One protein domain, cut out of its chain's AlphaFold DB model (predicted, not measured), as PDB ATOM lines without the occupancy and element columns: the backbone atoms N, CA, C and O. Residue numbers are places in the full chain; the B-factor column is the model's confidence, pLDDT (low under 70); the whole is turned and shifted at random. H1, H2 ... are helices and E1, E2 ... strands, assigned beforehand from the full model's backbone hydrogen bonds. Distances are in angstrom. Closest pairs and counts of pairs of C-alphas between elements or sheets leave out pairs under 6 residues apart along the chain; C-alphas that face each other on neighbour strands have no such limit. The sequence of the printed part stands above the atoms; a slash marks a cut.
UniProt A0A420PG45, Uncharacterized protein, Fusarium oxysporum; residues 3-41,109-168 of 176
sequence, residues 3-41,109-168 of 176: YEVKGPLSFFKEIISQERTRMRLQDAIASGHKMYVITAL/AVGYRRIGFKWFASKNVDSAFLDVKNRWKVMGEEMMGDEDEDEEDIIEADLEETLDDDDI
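What this domain is: This is residues 3 to 41 and 109 to 168 of the 176 residues of an uncharacterized protein of Fusarium oxysporum (UniProt A0A420PG45). A four-stranded sheet, curled like part of a barrel, is built along one long strand, E2, and two helices, H1 and H2, set about perpendicular to each other, lie on one of its faces. H2 crosses over E4 and E3, H1 lies beside the strands, and residues 126 to 131 of the loop between E2 and E3 stick out. The printed part has 99 residues, with two named helices and four named strands in the order H1 H2 E1 E2 E3 E4; the sheet's order is E1 - E2 - E4 - E3, all antiparallel. The class is mixed, helices and strands, with 48 residues, under half, in named elements. The whole is only just compact, close to loose, with a radius of gyration of the C-alphas of 14.8 A, and elongated, spanning 47 by 29 by 24 A.

Where its parts are: H1, residues 8 to 16, begins at C-alpha 8 (163.235, 120.145, 101.222) and is 12.1 A long. H2, residues 19 to 30, measures 16.5 A. E1 is residues 36 to 41, 14.0 A. E2, residues 109 to 120, is 35.9 A long and begins at C-alpha 109 (147.517, 118.852, 94.118). E3 is residues 135 to 137, 7.2 A. E4, residues 154 to 159, measures 17.0 A and ends at C-alpha 159 (159.775, 120.959, 109.291).

How they stand to each other: The pairing is staggered: E2 pairs with E1 over residues 110 to 114 and with E4 over residues 115 to 120. N 37 and O 113 of E1 and E2 are 2.8 A apart, N 118 and O 156 of E2 and E4 2.9 A, and N 136 and O 155 of the hairpin E3 and E4 2.9 A, each within hydrogen-bond range. E1 and E3 are the edge strands, and they are apart. Residues 3 to 4 pair antiparallel with residues 40 to 41 of E1. H1 and H2 are on the same face of the sheet E1 E2 E4 E3, which gives two layers, the sheet and the helices on one face of it. H1 has a height over the sheet of 4.8 A and is over none of the strands; its closest C-alphas to E1 are Pro 8 and Thr 39, 6.2 A apart. H2, at a height over the sheet of 9.4 A, is over E4 and only just over E3, with 3 C-alphas falling on E3, and runs across the strands, at 85 degrees to E4 on the local plane. H1 and H2 are close but not clearly touching, with the closest C-alphas, Ile 16 and Arg 22, 6.1 A apart, and about perpendicular at 88 degrees. In H1 and H2 every O i to N i+4 pair is within hydrogen-bond range.

The domain as a whole: The two C-alphas farthest apart, those of Tyr 3 and Asp 148, are 47.6 A apart. Residues 42 to 108 are not printed, and C-alphas 41 and 109 are 6.1 A apart across this cut. The links E2 to E3 and E3 to E4 are long, with 14 and 16 residues. The mean pLDDT of the printed part is 71.9; it is under 70 at residue 109 and at residues 122 to 133, 139 to 152 and 161 to 168.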
ATOM      1  N   TYR A   3     156.409 117.695  90.415       71.69
ATOM      2  CA  TYR A   3     157.557 118.542  90.705       71.69
ATOM      3  C   TYR A   3     157.788 118.541  92.207       71.69
ATOM      4  O   TYR A   3     156.928 118.968  92.971       71.69
ATOM      5  N   GLU A   4     158.953 118.076  92.635       73.94
ATOM      6  CA  GLU A   4     159.319 118.011  94.047       73.94
ATOM      7  C   GLU A   4     160.529 118.897  94.313       73.94
ATOM      8  O   GLU A   4     161.471 118.958  93.514       73.94
ATOM      9  N   VAL A   5     160.516 119.578  95.457       73.62
ATOM     10  CA  VAL A   5     161.680 120.324  95.928       73.62
ATOM     11  C   VAL A   5     162.766 119.317  96.301       73.62
ATOM     12  O   VAL A   5     162.621 118.539  97.245       73.62
ATOM     13  N   LYS A   6     163.879 119.326  95.562       74.12
ATOM     14  CA  LYS A   6     165.030 118.467  95.865       74.12
ATOM     15  C   LYS A   6     165.680 118.920  97.169       74.12
ATOM     16  O   LYS A   6     166.224 120.016  97.238       74.12
ATOM     17  N   GLY A   7     165.653 118.059  98.182       73.81
ATOM     18  CA  GLY A   7     166.211 118.370  99.500       73.81
ATOM     19  C   GLY A   7     165.397 119.445 100.230       73.81
ATOM     20  O   GLY A   7     165.925 120.531 100.473       73.81
ATOM     21  N   PRO A   8     164.135 119.160 100.613       75.38
ATOM     22  CA  PRO A   8     163.235 120.145 101.222       75.38
ATOM     23  C   PRO A   8     163.809 120.748 102.510       75.38
ATOM     24  O   PRO A   8     163.612 121.928 102.768       75.38
ATOM     25  N   LEU A   9     164.593 119.975 103.269       76.44
ATOM     26  CA  LEU A   9     165.299 120.450 104.461       76.44
ATOM     27  C   LEU A   9     166.382 121.489 104.134       76.44
ATOM     28  O   LEU A   9     166.538 122.470 104.855       76.44
ATOM     29  N   SER A  10     167.135 121.290 103.053       78.75
ATOM     30  CA  SER A  10     168.174 122.236 102.633       78.75
ATOM     31  C   SER A  10     167.552 123.536 102.133       78.75
ATOM     32  O   SER A  10     167.978 124.610 102.548       78.75
ATOM     33  N   PHE A  11     166.500 123.426 101.317       82.25
ATOM     34  CA  PHE A  11     165.706 124.565 100.861       82.25
ATOM     35  C   PHE A  11     165.105 125.342 102.040       82.25
ATOM     36  O   PHE A  11     165.236 126.559 102.114       82.25
ATOM     37  N   PHE A  12     164.518 124.637 103.010       85.25
ATOM     38  CA  PHE A  12     163.969 125.223 104.230       85.25
ATOM     39  C   PHE A  12     165.013 126.006 105.037       85.25
ATOM     40  O   PHE A  12     164.793 127.162 105.401       85.25
ATOM     41  N   LYS A  13     166.185 125.406 105.273       83.25
ATOM     42  CA  LYS A  13     167.288 126.074 105.978       83.25
ATOM     43  C   LYS A  13     167.764 127.323 105.240       83.25
ATOM     44  O   LYS A  13     168.117 128.310 105.882       83.25
ATOM     45  N   GLU A  14     167.775 127.296 103.911       84.69
ATOM     46  CA  GLU A  14     168.138 128.449 103.088       84.69
ATOM     47  C   GLU A  14     167.124 129.591 103.228       84.69
ATOM     48  O   GLU A  14     167.517 130.717 103.536       84.69
ATOM     49  N   ILE A  15     165.824 129.313 103.086       84.56
ATOM     50  CA  ILE A  15     164.788 130.355 103.172       84.56
ATOM     51  C   ILE A  15     164.671 130.948 104.581       84.56
ATOM     52  O   ILE A  15     164.451 132.153 104.707       84.56
ATOM     53  N   ILE A  16     164.872 130.149 105.636       85.00
ATOM     54  CA  ILE A  16     164.842 130.624 107.031       85.00
ATOM     55  C   ILE A  16     166.111 131.371 107.418       85.00
ATOM     56  O   ILE A  16     166.087 132.178 108.343       85.00
ATOM     57  N   SER A  17     167.212 131.188 106.692       83.75
ATOM     58  CA  SER A  17     168.399 132.025 106.897       83.75
ATOM     59  C   SER A  17     168.145 133.494 106.538       83.75
ATOM     60  O   SER A  17     168.906 134.362 106.956       83.75
ATOM     61  N   GLN A  18     167.091 133.791 105.770       87.00
ATOM     62  CA  GLN A  18     166.743 135.153 105.383       87.00
ATOM     63  C   GLN A  18     165.981 135.863 106.508       87.00
ATOM     64  O   GLN A  18     164.922 135.416 106.948       87.00
ATOM     65  N   GLU A  19     166.476 137.029 106.919       84.38
ATOM     66  CA  GLU A  19     165.878 137.866 107.970       84.38
ATOM     67  C   GLU A  19     164.408 138.212 107.693       84.38
ATOM     68  O   GLU A  19     163.555 138.096 108.567       84.38
ATOM     69  N   ARG A  20     164.074 138.528 106.436       87.38
ATOM     70  CA  ARG A  20     162.692 138.804 106.020       87.38
ATOM     71  C   ARG A  20     161.740 137.635 106.291       87.38
ATOM     72  O   ARG A  20     160.579 137.860 106.623       87.38
ATOM     73  N   THR A  21     162.211 136.403 106.117       87.12
ATOM     74  CA  THR A  21     161.422 135.200 106.403       87.12
ATOM     75  C   THR A  21     161.230 135.040 107.906       87.12
ATOM     76  O   THR A  21     160.119 134.765 108.344       87.12
ATOM     77  N   ARG A  22     162.280 135.284 108.699       86.94
ATOM     78  CA  ARG A  22     162.234 135.218 110.168       86.94
ATOM     79  C   ARG A  22     161.247 136.214 110.770       86.94
ATOM     80  O   ARG A  22     160.451 135.809 111.607       86.94
ATOM     81  N   MET A  23     161.238 137.461 110.291       85.00
ATOM     82  CA  MET A  23     160.259 138.469 110.725       85.00
ATOM     83  C   MET A  23     158.826 138.027 110.418       85.00
ATOM     84  O   MET A  23     157.967 138.042 111.287       85.00
ATOM     85  N   ARG A  24     158.572 137.518 109.205       84.88
ATOM     86  CA  ARG A  24     157.241 136.999 108.848       84.88
ATOM     87  C   ARG A  24     156.807 135.818 109.709       84.88
ATOM     88  O   ARG A  24     155.626 135.700 110.017       84.88
ATOM     89  N   LEU A  25     157.743 134.935 110.056       86.56
ATOM     90  CA  LEU A  25     157.483 133.820 110.965       86.56
ATOM     91  C   LEU A  25     157.127 134.342 112.360       86.56
ATOM     92  O   LEU A  25     156.130 133.900 112.915       86.56
ATOM     93  N   GLN A  26     157.868 135.322 112.879       85.69
ATOM     94  CA  GLN A  26     157.567 135.972 114.159       85.69
ATOM     95  C   GLN A  26     156.178 136.614 114.175       85.69
ATOM     96  O   GLN A  26     155.411 136.334 115.091       85.69
ATOM     97  N   ASP A  27     155.816 137.378 113.142       85.38
ATOM     98  CA  ASP A  27     154.493 138.011 113.035       85.38
ATOM     99  C   ASP A  27     153.359 136.976 113.087       85.38
ATOM    100  O   ASP A  27     152.326 137.177 113.732       85.38
ATOM    101  N   ALA A  28     153.535 135.839 112.409       83.75
ATOM    102  CA  ALA A  28     152.531 134.785 112.408       83.75
ATOM    103  C   ALA A  28     152.468 134.023 113.725       83.75
ATOM    104  O   ALA A  28     151.363 133.683 114.141       83.75
ATOM    105  N   ILE A  29     153.610 133.791 114.380       83.50
ATOM    106  CA  ILE A  29     153.649 133.197 115.717       83.50
ATOM    107  C   ILE A  29     152.913 134.109 116.705       83.50
ATOM    108  O   ILE A  29     152.029 133.630 117.410       83.50
ATOM    109  N   ALA A  30     153.194 135.418 116.686       81.06
ATOM    110  CA  ALA A  30     152.500 136.416 117.506       81.06
ATOM    111  C   ALA A  30     150.984 136.413 117.260       81.06
ATOM    112  O   ALA A  30     150.180 136.577 118.172       81.06
ATOM    113  N   SER A  31     150.595 136.181 116.008       82.69
ATOM    114  CA  SER A  31     149.197 136.120 115.589       82.69
ATOM    115  C   SER A  31     148.551 134.735 115.768       82.69
ATOM    116  O   SER A  31     147.385 134.571 115.417       82.69
ATOM    117  N   GLY A  32     149.284 133.724 116.254       80.06
ATOM    118  CA  GLY A  32     148.791 132.353 116.436       80.06
ATOM    119  C   GLY A  32     148.506 131.575 115.141       80.06
ATOM    120  O   GLY A  32     147.779 130.583 115.171       80.06
ATOM    121  N   HIS A  33     149.044 132.002 113.994       81.31
ATOM    122  CA  HIS A  33     148.814 131.335 112.711       81.31
ATOM    123  C   HIS A  33     149.803 130.187 112.477       81.31
ATOM    124  O   HIS A  33     151.017 130.345 112.617       81.31
ATOM    125  N   LYS A  34     149.286 129.042 112.014       81.56
ATOM    126  CA  LYS A  34     150.105 127.925 111.524       81.56
ATOM    127  C   LYS A  34     150.733 128.280 110.172       81.56
ATOM    128  O   LYS A  34     150.075 128.853 109.303       81.56
ATOM    129  N   MET A  35     151.994 127.903 109.975       82.44
ATOM    130  CA  MET A  35     152.726 128.119 108.724       82.44
ATOM    131  C   MET A  35     153.138 126.798 108.075       82.44
ATOM    132  O   MET A  35     153.476 125.837 108.763       82.44
ATOM    133  N   TYR A  36     153.172 126.778 106.740       85.62
ATOM    134  CA  TYR A  36     153.525 125.599 105.951       85.62
ATOM    135  C   TYR A  36     154.475 125.963 104.805       85.62
ATOM    136  O   TYR A  36     154.426 127.065 104.258       85.62
ATOM    137  N   VAL A  37     155.315 125.011 104.405       83.56
ATOM    138  CA  VAL A  37     156.187 125.092 103.228       83.56
ATOM    139  C   VAL A  37     155.685 124.130 102.168       83.56
ATOM    140  O   VAL A  37     155.497 122.946 102.436       83.56
ATOM    141  N   ILE A  38     155.507 124.623 100.944       83.38
ATOM    142  CA  ILE A  38     155.180 123.783  99.790       83.38
ATOM    143  C   ILE A  38     156.418 122.965  99.414       83.38
ATOM    144  O   ILE A  38     157.465 123.519  99.083       83.38
ATOM    145  N   THR A  39     156.297 121.641  99.447       80.81
ATOM    146  CA  THR A  39     157.378 120.700  99.126       80.81
ATOM    147  C   THR A  39     157.184 119.998  97.786       80.81
ATOM    148  O   THR A  39     158.154 119.478  97.233       80.81
ATOM    149  N   ALA A  40     155.958 119.964  97.255       72.88
ATOM    150  CA  ALA A  40     155.663 119.330  95.974       72.88
ATOM    151  C   ALA A  40     154.476 119.980  95.249       72.88
ATOM    152  O   ALA A  40     153.536 120.458  95.877       72.88
ATOM    153  N   LEU A  41     154.487 119.925  93.920       76.06
ATOM    154  CA  LEU A  41     153.370 120.269  93.046       76.06
ATOM    155  C   LEU A  41     153.079 119.082  92.133       76.06
ATOM    156  O   LEU A  41     153.953 118.615  91.402       76.06
ATOM    157  N   ALA A 109     147.229 119.040  92.699       69.88
ATOM    158  CA  ALA A 109     147.517 118.852  94.118       69.88
ATOM    159  C   ALA A 109     148.827 119.531  94.526       69.88
ATOM    160  O   ALA A 109     149.774 119.625  93.743       69.88
ATOM    161  N   VAL A 110     148.886 119.962  95.783       76.06
ATOM    162  CA  VAL A 110     150.052 120.603  96.396       76.06
ATOM    163  C   VAL A 110     150.448 119.783  97.618       76.06
ATOM    164  O   VAL A 110     149.624 119.530  98.490       76.06
ATOM    165  N   GLY A 111     151.704 119.347  97.674       78.25
ATOM    166  CA  GLY A 111     152.291 118.769  98.876       78.25
ATOM    167  C   GLY A 111     152.893 119.878  99.726       78.25
ATOM    168  O   GLY A 111     153.698 120.664  99.224       78.25
ATOM    169  N   TYR A 112     152.523 119.930 100.998       82.94
ATOM    170  CA  TYR A 112     153.025 120.904 101.961       82.94
ATOM    171  C   TYR A 112     153.467 120.208 103.250       82.94
ATOM    172  O   TYR A 112     153.070 119.078 103.528       82.94
ATOM    173  N   ARG A 113     154.317 120.882 104.027       81.44
ATOM    174  CA  ARG A 113     154.753 120.458 105.363       81.44
ATOM    175  C   ARG A 113     154.633 121.606 106.341       81.44
ATOM    176  O   ARG A 113     154.965 122.736 105.984       81.44
ATOM    177  N   ARG A 114     154.177 121.320 107.555       84.50
ATOM    178  CA  ARG A 114     154.039 122.321 108.612       84.50
ATOM    179  C   ARG A 114     155.403 122.721 109.169       84.50
ATOM    180  O   ARG A 114     156.329 121.912 109.216       84.50
ATOM    181  N   ILE A 115     155.518 123.986 109.561       85.81
ATOM    182  CA  ILE A 115     156.658 124.504 110.315       85.81
ATOM    183  C   ILE A 115     156.313 124.418 111.803       85.81
ATOM    184  O   ILE A 115     155.367 125.063 112.253       85.81
ATOM    185  N   GLY A 116     157.075 123.623 112.548       82.06
ATOM    186  CA  GLY A 116     157.016 123.565 114.004       82.06
ATOM    187  C   GLY A 116     157.960 124.592 114.624       82.06
ATOM    188  O   GLY A 116     159.051 124.828 114.099       82.06
ATOM    189  N   PHE A 117     157.551 125.182 115.748       82.44
ATOM    190  CA  PHE A 117     158.358 126.145 116.498       82.44
ATOM    191  C   PHE A 117     158.654 125.624 117.902       82.44
ATOM    192  O   PHE A 117     157.772 125.094 118.575       82.44
ATOM    193  N   LYS A 118     159.897 125.801 118.347       81.12
ATOM    194  CA  LYS A 118     160.324 125.555 119.726       81.12
ATOM    195  C   LYS A 118     160.963 126.813 120.286       81.12
ATOM    196  O   LYS A 118     161.760 127.454 119.599       81.12
ATOM    197  N   TRP A 119     160.614 127.126 121.522       79.44
ATOM    198  CA  TRP A 119     161.098 128.287 122.248       79.44
ATOM    199  C   TRP A 119     162.151 127.864 123.270       79.44
ATOM    200  O   TRP A 119     162.062 126.786 123.861       79.44
ATOM    201  N   PHE A 120     163.190 128.680 123.423       76.12
ATOM    202  CA  PHE A 120     164.289 128.435 124.347       76.12
ATOM    203  C   PHE A 120     164.724 129.741 125.006       76.12
ATOM    204  O   PHE A 120     164.812 130.770 124.342       76.12
ATOM    205  N   ALA A 121     165.088 129.680 126.286       73.00
ATOM    206  CA  ALA A 121     165.764 130.777 126.972       73.00
ATOM    207  C   ALA A 121     167.264 130.775 126.643       73.00
ATOM    208  O   ALA A 121     167.948 129.765 126.844       73.00
ATOM    209  N   SER A 122     167.806 131.904 126.182       68.75
ATOM    210  CA  SER A 122     169.220 132.055 125.797       68.75
ATOM    211  C   SER A 122     170.224 131.661 126.878       68.75
ATOM    212  O   SER A 122     171.317 131.206 126.544       68.75
ATOM    213  N   LYS A 123     169.863 131.769 128.163       65.81
ATOM    214  CA  LYS A 123     170.712 131.354 129.293       65.81
ATOM    215  C   LYS A 123     170.804 129.833 129.477       65.81
ATOM    216  O   LYS A 123     171.812 129.354 129.985       65.81
ATOM    217  N   ASN A 124     169.783 129.082 129.054       59.66
ATOM    218  CA  ASN A 124     169.728 127.617 129.168       59.66
ATOM    219  C   ASN A 124     170.295 126.896 127.937       59.66
ATOM    220  O   ASN A 124     170.483 125.677 127.957       59.66
ATOM    221  N   VAL A 125     170.586 127.633 126.864       59.59
ATOM    222  CA  VAL A 125     171.240 127.084 125.677       59.59
ATOM    223  C   VAL A 125     172.749 127.176 125.882       59.59
ATOM    224  O   VAL A 125     173.402 128.132 125.467       59.59
ATOM    225  N   ASP A 126     173.305 126.167 126.556       51.25
ATOM    226  CA  ASP A 126     174.752 126.006 126.671       51.25
ATOM    227  C   ASP A 126     175.359 125.954 125.259       51.25
ATOM    228  O   ASP A 126     174.856 125.230 124.401       51.25
ATOM    229  N   SER A 127     176.382 126.787 125.059       46.44
ATOM    230  CA  SER A 127     177.258 127.143 123.921       46.44
ATOM    231  C   SER A 127     177.465 126.214 122.699       46.44
ATOM    232  O   SER A 127     178.353 126.464 121.881       46.44
ATOM    233  N   ALA A 128     176.649 125.195 122.464       44.38
ATOM    234  CA  ALA A 128     176.589 124.422 121.236       44.38
ATOM    235  C   ALA A 128     175.773 125.169 120.160       44.38
ATOM    236  O   ALA A 128     174.727 124.708 119.703       44.38
ATOM    237  N   PHE A 129     176.291 126.315 119.705       51.12
ATOM    238  CA  PHE A 129     175.892 127.004 118.467       51.12
ATOM    239  C   PHE A 129     176.323 126.197 117.224       51.12
ATOM    240  O   PHE A 129     177.010 126.699 116.334       51.12
ATOM    241  N   LEU A 130     175.972 124.911 117.174       42.44
ATOM    242  CA  LEU A 130     176.318 123.985 116.098       42.44
ATOM    243  C   LEU A 130     175.469 124.285 114.851       42.44
ATOM    244  O   LEU A 130     174.526 123.574 114.540       42.44
ATOM    245  N   ASP A 131     175.801 125.375 114.159       49.94
ATOM    246  CA  ASP A 131     175.459 125.651 112.755       49.94
ATOM    247  C   ASP A 131     173.974 125.445 112.376       49.94
ATOM    248  O   ASP A 131     173.624 124.959 111.296       49.94
ATOM    249  N   VAL A 132     173.055 125.796 113.282       61.12
ATOM    250  CA  VAL A 132     171.615 125.660 113.038       61.12
ATOM    251  C   VAL A 132     171.077 126.954 112.424       61.12
ATOM    252  O   VAL A 132     170.594 127.856 113.101       61.12
ATOM    253  N   LYS A 133     171.154 127.045 111.089       69.00
ATOM    254  CA  LYS A 133     170.573 128.130 110.261       69.00
ATOM    255  C   LYS A 133     169.079 128.410 110.518       69.00
ATOM    256  O   LYS A 133     168.555 129.437 110.082       69.00
ATOM    257  N   ASN A 134     168.401 127.499 111.207       74.38
ATOM    258  CA  ASN A 134     166.986 127.529 111.550       74.38
ATOM    259  C   ASN A 134     166.680 128.047 112.970       74.38
ATOM    260  O   ASN A 134     165.516 128.025 113.365       74.38
ATOM    261  N   ARG A 135     167.685 128.508 113.729       78.94
ATOM    262  CA  ARG A 135     167.498 129.178 115.025       78.94
ATOM    263  C   ARG A 135     167.783 130.672 114.924       78.94
ATOM    264  O   ARG A 135     168.741 131.078 114.259       78.94
ATOM    265  N   TRP A 136     166.974 131.495 115.588       81.88
ATOM    266  CA  TRP A 136     167.215 132.935 115.698       81.88
ATOM    267  C   TRP A 136     166.635 133.522 116.986       81.88
ATOM    268  O   TRP A 136     165.660 133.012 117.529       81.88
ATOM    269  N   LYS A 137     167.256 134.603 117.467       80.25
ATOM    270  CA  LYS A 137     166.738 135.393 118.587       80.25
ATOM    271  C   LYS A 137     165.562 136.249 118.115       80.25
ATOM    272  O   LYS A 137     165.586 136.740 116.980       80.25
ATOM    273  N   VAL A 138     164.547 136.413 118.963       76.62
ATOM    274  CA  VAL A 138     163.402 137.281 118.674       76.62
ATOM    275  C   VAL A 138     163.885 138.698 118.355       76.62
ATOM    276  O   VAL A 138     164.797 139.214 119.001       76.62
ATOM    277  N   MET A 139     163.334 139.293 117.297       68.88
ATOM    278  CA  MET A 139     163.689 140.639 116.854       68.88
ATOM    279  C   MET A 139     162.551 141.588 117.240       68.88
ATOM    280  O   MET A 139     161.424 141.381 116.803       68.88
ATOM    281  N   GLY A 140     162.856 142.619 118.033       62.69
ATOM    282  CA  GLY A 140     161.896 143.635 118.486       62.69
ATOM    283  C   GLY A 140     161.554 143.540 119.977       62.69
ATOM    284  O   GLY A 140     161.472 142.449 120.530       62.69
ATOM    285  N   GLU A 141     161.370 144.699 120.619       53.75
ATOM    286  CA  GLU A 141     161.005 144.824 122.043       53.75
ATOM    287  C   GLU A 141     159.541 144.432 122.313       53.75
ATOM    288  O   GLU A 141     159.223 143.985 123.405       53.75
ATOM    289  N   GLU A 142     158.642 144.530 121.324       52.38
ATOM    290  CA  GLU A 142     157.188 144.361 121.526       52.38
ATOM    291  C   GLU A 142     156.740 142.926 121.864       52.38
ATOM    292  O   GLU A 142     155.625 142.733 122.345       52.38
ATOM    293  N   MET A 143     157.587 141.919 121.622       51.12
ATOM    294  CA  MET A 143     157.320 140.518 121.988       51.12
ATOM    295  C   MET A 143     157.973 140.100 123.312       51.12
ATOM    296  O   MET A 143     157.684 139.012 123.803       51.12
ATOM    297  N   MET A 144     158.843 140.943 123.876       51.69
ATOM    298  CA  MET A 144     159.542 140.701 125.140       51.69
ATOM    299  C   MET A 144     158.715 141.376 126.239       51.69
ATOM    300  O   MET A 144     158.778 142.590 126.436       51.69
ATOM    301  N   GLY A 145     157.823 140.616 126.868       47.28
ATOM    302  CA  GLY A 145     157.093 141.096 128.035       47.28
ATOM    303  C   GLY A 145     158.009 141.060 129.251       47.28
ATOM    304  O   GLY A 145     158.410 139.963 129.604       47.28
ATOM    305  N   ASP A 146     158.269 142.244 129.823       46.97
ATOM    306  CA  ASP A 146     158.994 142.561 131.069       46.97
ATOM    307  C   ASP A 146     160.227 141.703 131.382       46.97
ATOM    308  O   ASP A 146     160.054 140.549 131.740       46.97
ATOM    309  N   GLU A 147     161.411 142.351 131.369       48.53
ATOM    310  CA  GLU A 147     162.774 141.853 131.667       48.53
ATOM    311  C   GLU A 147     162.866 140.858 132.845       48.53
ATOM    312  O   GLU A 147     163.452 141.145 133.893       48.53
ATOM    313  N   ASP A 148     162.329 139.661 132.670       50.84
ATOM    314  CA  ASP A 148     162.415 138.565 133.611       50.84
ATOM    315  C   ASP A 148     163.539 137.649 133.140       50.84
ATOM    316  O   ASP A 148     163.703 137.304 131.967       50.84
ATOM    317  N   GLU A 149     164.381 137.249 134.087       51.31
ATOM    318  CA  GLU A 149     165.649 136.577 133.816       51.31
ATOM    319  C   GLU A 149     165.524 135.197 133.130       51.31
ATOM    320  O   GLU A 149     166.567 134.639 132.764       51.31
ATOM    321  N   ASP A 150     164.295 134.717 132.908       56.28
ATOM    322  CA  ASP A 150     163.900 133.431 132.323       56.28
ATOM    323  C   ASP A 150     163.178 133.548 130.958       56.28
ATOM    324  O   ASP A 150     162.646 132.551 130.465       56.28
ATOM    325  N   GLU A 151     163.150 134.726 130.322       63.69
ATOM    326  CA  GLU A 151     162.473 134.917 129.031       63.69
ATOM    327  C   GLU A 151     162.991 133.976 127.922       63.69
ATOM    328  O   GLU A 151     164.187 133.908 127.606       63.69
ATOM    329  N   GLU A 152     162.062 133.249 127.294       66.62
ATOM    330  CA  GLU A 152     162.320 132.414 126.123       66.62
ATOM    331  C   GLU A 152     162.521 133.299 124.880       66.62
ATOM    332  O   GLU A 152     161.587 133.608 124.149       66.62
ATOM    333  N   ASP A 153     163.758 133.729 124.629       75.75
ATOM    334  CA  ASP A 153     164.095 134.695 123.576       75.75
ATOM    335  C   ASP A 153     164.620 134.068 122.270       75.75
ATOM    336  O   ASP A 153     164.904 134.785 121.305       75.75
ATOM    337  N   ILE A 154     164.761 132.742 122.199       78.50
ATOM    338  CA  ILE A 154     165.252 132.018 121.017       78.50
ATOM    339  C   ILE A 154     164.145 131.155 120.410       78.50
ATOM    340  O   ILE A 154     163.572 130.299 121.078       78.50
ATOM    341  N   ILE A 155     163.937 131.302 119.098       79.75
ATOM    342  CA  ILE A 155     163.044 130.460 118.294       79.75
ATOM    343  C   ILE A 155     163.877 129.486 117.454       79.75
ATOM    344  O   ILE A 155     164.801 129.885 116.740       79.75
ATOM    345  N   GLU A 156     163.518 128.206 117.492       83.44
ATOM    346  CA  GLU A 156     163.919 127.185 116.521       83.44
ATOM    347  C   GLU A 156     162.728 126.814 115.646       83.44
ATOM    348  O   GLU A 156     161.679 126.432 116.162       83.44
ATOM    349  N   ALA A 157     162.909 126.875 114.329       82.19
ATOM    350  CA  ALA A 157     161.932 126.367 113.378       82.19
ATOM    351  C   ALA A 157     162.403 125.049 112.760       82.19
ATOM    352  O   ALA A 157     163.549 124.936 112.319       82.19
ATOM    353  N   ASP A 158     161.511 124.072 112.651       83.31
ATOM    354  CA  ASP A 158     161.788 122.822 111.943       83.31
ATOM    355  C   ASP A 158     160.599 122.390 111.084       83.31
ATOM    356  O   ASP A 158     159.470 122.826 111.305       83.31
ATOM    357  N   LEU A 159     160.853 121.561 110.072       81.38
ATOM    358  CA  LEU A 159     159.775 120.959 109.291       81.38
ATOM    359  C   LEU A 159     159.240 119.743 110.040       81.38
ATOM    360  O   LEU A 159     159.966 118.770 110.233       81.38
ATOM    361  N   GLU A 160     157.964 119.775 110.411       76.56
ATOM    362  CA  GLU A 160     157.314 118.617 111.016       76.56
ATOM    363  C   GLU A 160     157.199 117.479 109.984       76.56
ATOM    364  O   GLU A 160     156.879 117.690 108.807       76.56
ATOM    365  N   GLU A 161     157.519 116.255 110.416       63.38
ATOM    366  CA  GLU A 161     157.422 115.052 109.577       63.38
ATOM    367  C   GLU A 161     155.995 114.497 109.508       63.38
ATOM    368  O   GLU A 161     155.653 113.811 108.543       63.38
ATOM    369  N   THR A 162     155.158 114.820 110.493       53.78
ATOM    370  CA  THR A 162     153.759 114.398 110.569       53.78
ATOM    371  C   THR A 162     152.843 115.596 110.352       53.78
ATOM    372  O   THR A 162     152.992 116.619 111.009       53.78
ATOM    373  N   LEU A 163     151.907 115.471 109.411       54.06
ATOM    374  CA  LEU A 163     150.748 116.357 109.338       54.06
ATOM    375  C   LEU A 163     149.762 115.879 110.406       54.06
ATOM    376  O   LEU A 163     149.448 114.688 110.433       54.06
ATOM    377  N   ASP A 164     149.318 116.773 111.284       52.50
ATOM    378  CA  ASP A 164     148.225 116.459 112.205       52.50
ATOM    379  C   ASP A 164     146.932 116.297 111.385       52.50
ATOM    380  O   ASP A 164     146.742 117.000 110.390       52.50
ATOM    381  N   ASP A 165     146.035 115.389 111.778       47.78
ATOM    382  CA  ASP A 165     144.787 115.127 111.034       47.78
ATOM    383  C   ASP A 165     143.914 116.394 110.883       47.78
ATOM    384  O   ASP A 165     143.193 116.536 109.899       47.78
ATOM    385  N   ASP A 166     144.056 117.360 111.799       55.28
ATOM    386  CA  ASP A 166     143.403 118.677 111.751       55.28
ATOM    387  C   ASP A 166     143.935 119.598 110.634       55.28
ATOM    388  O   ASP A 166     143.295 120.590 110.282       55.28
ATOM    389  N   ASP A 167     145.126 119.315 110.096       48.91
ATOM    390  CA  ASP A 167     145.741 120.083 109.010       48.91
ATOM    391  C   ASP A 167     145.250 119.607 107.627       48.91
ATOM    392  O   ASP A 167     145.399 120.320 106.630       48.91
ATOM    393  N   ILE A 168     144.621 118.428 107.555       50.66
ATOM    394  CA  ILE A 168     143.950 117.923 106.358       50.66
ATOM    395  C   ILE A 168     142.535 118.504 106.363       50.66
ATOM    396  O   ILE A 168     141.604 117.913 106.905       50.66
TER     397      ILE A 168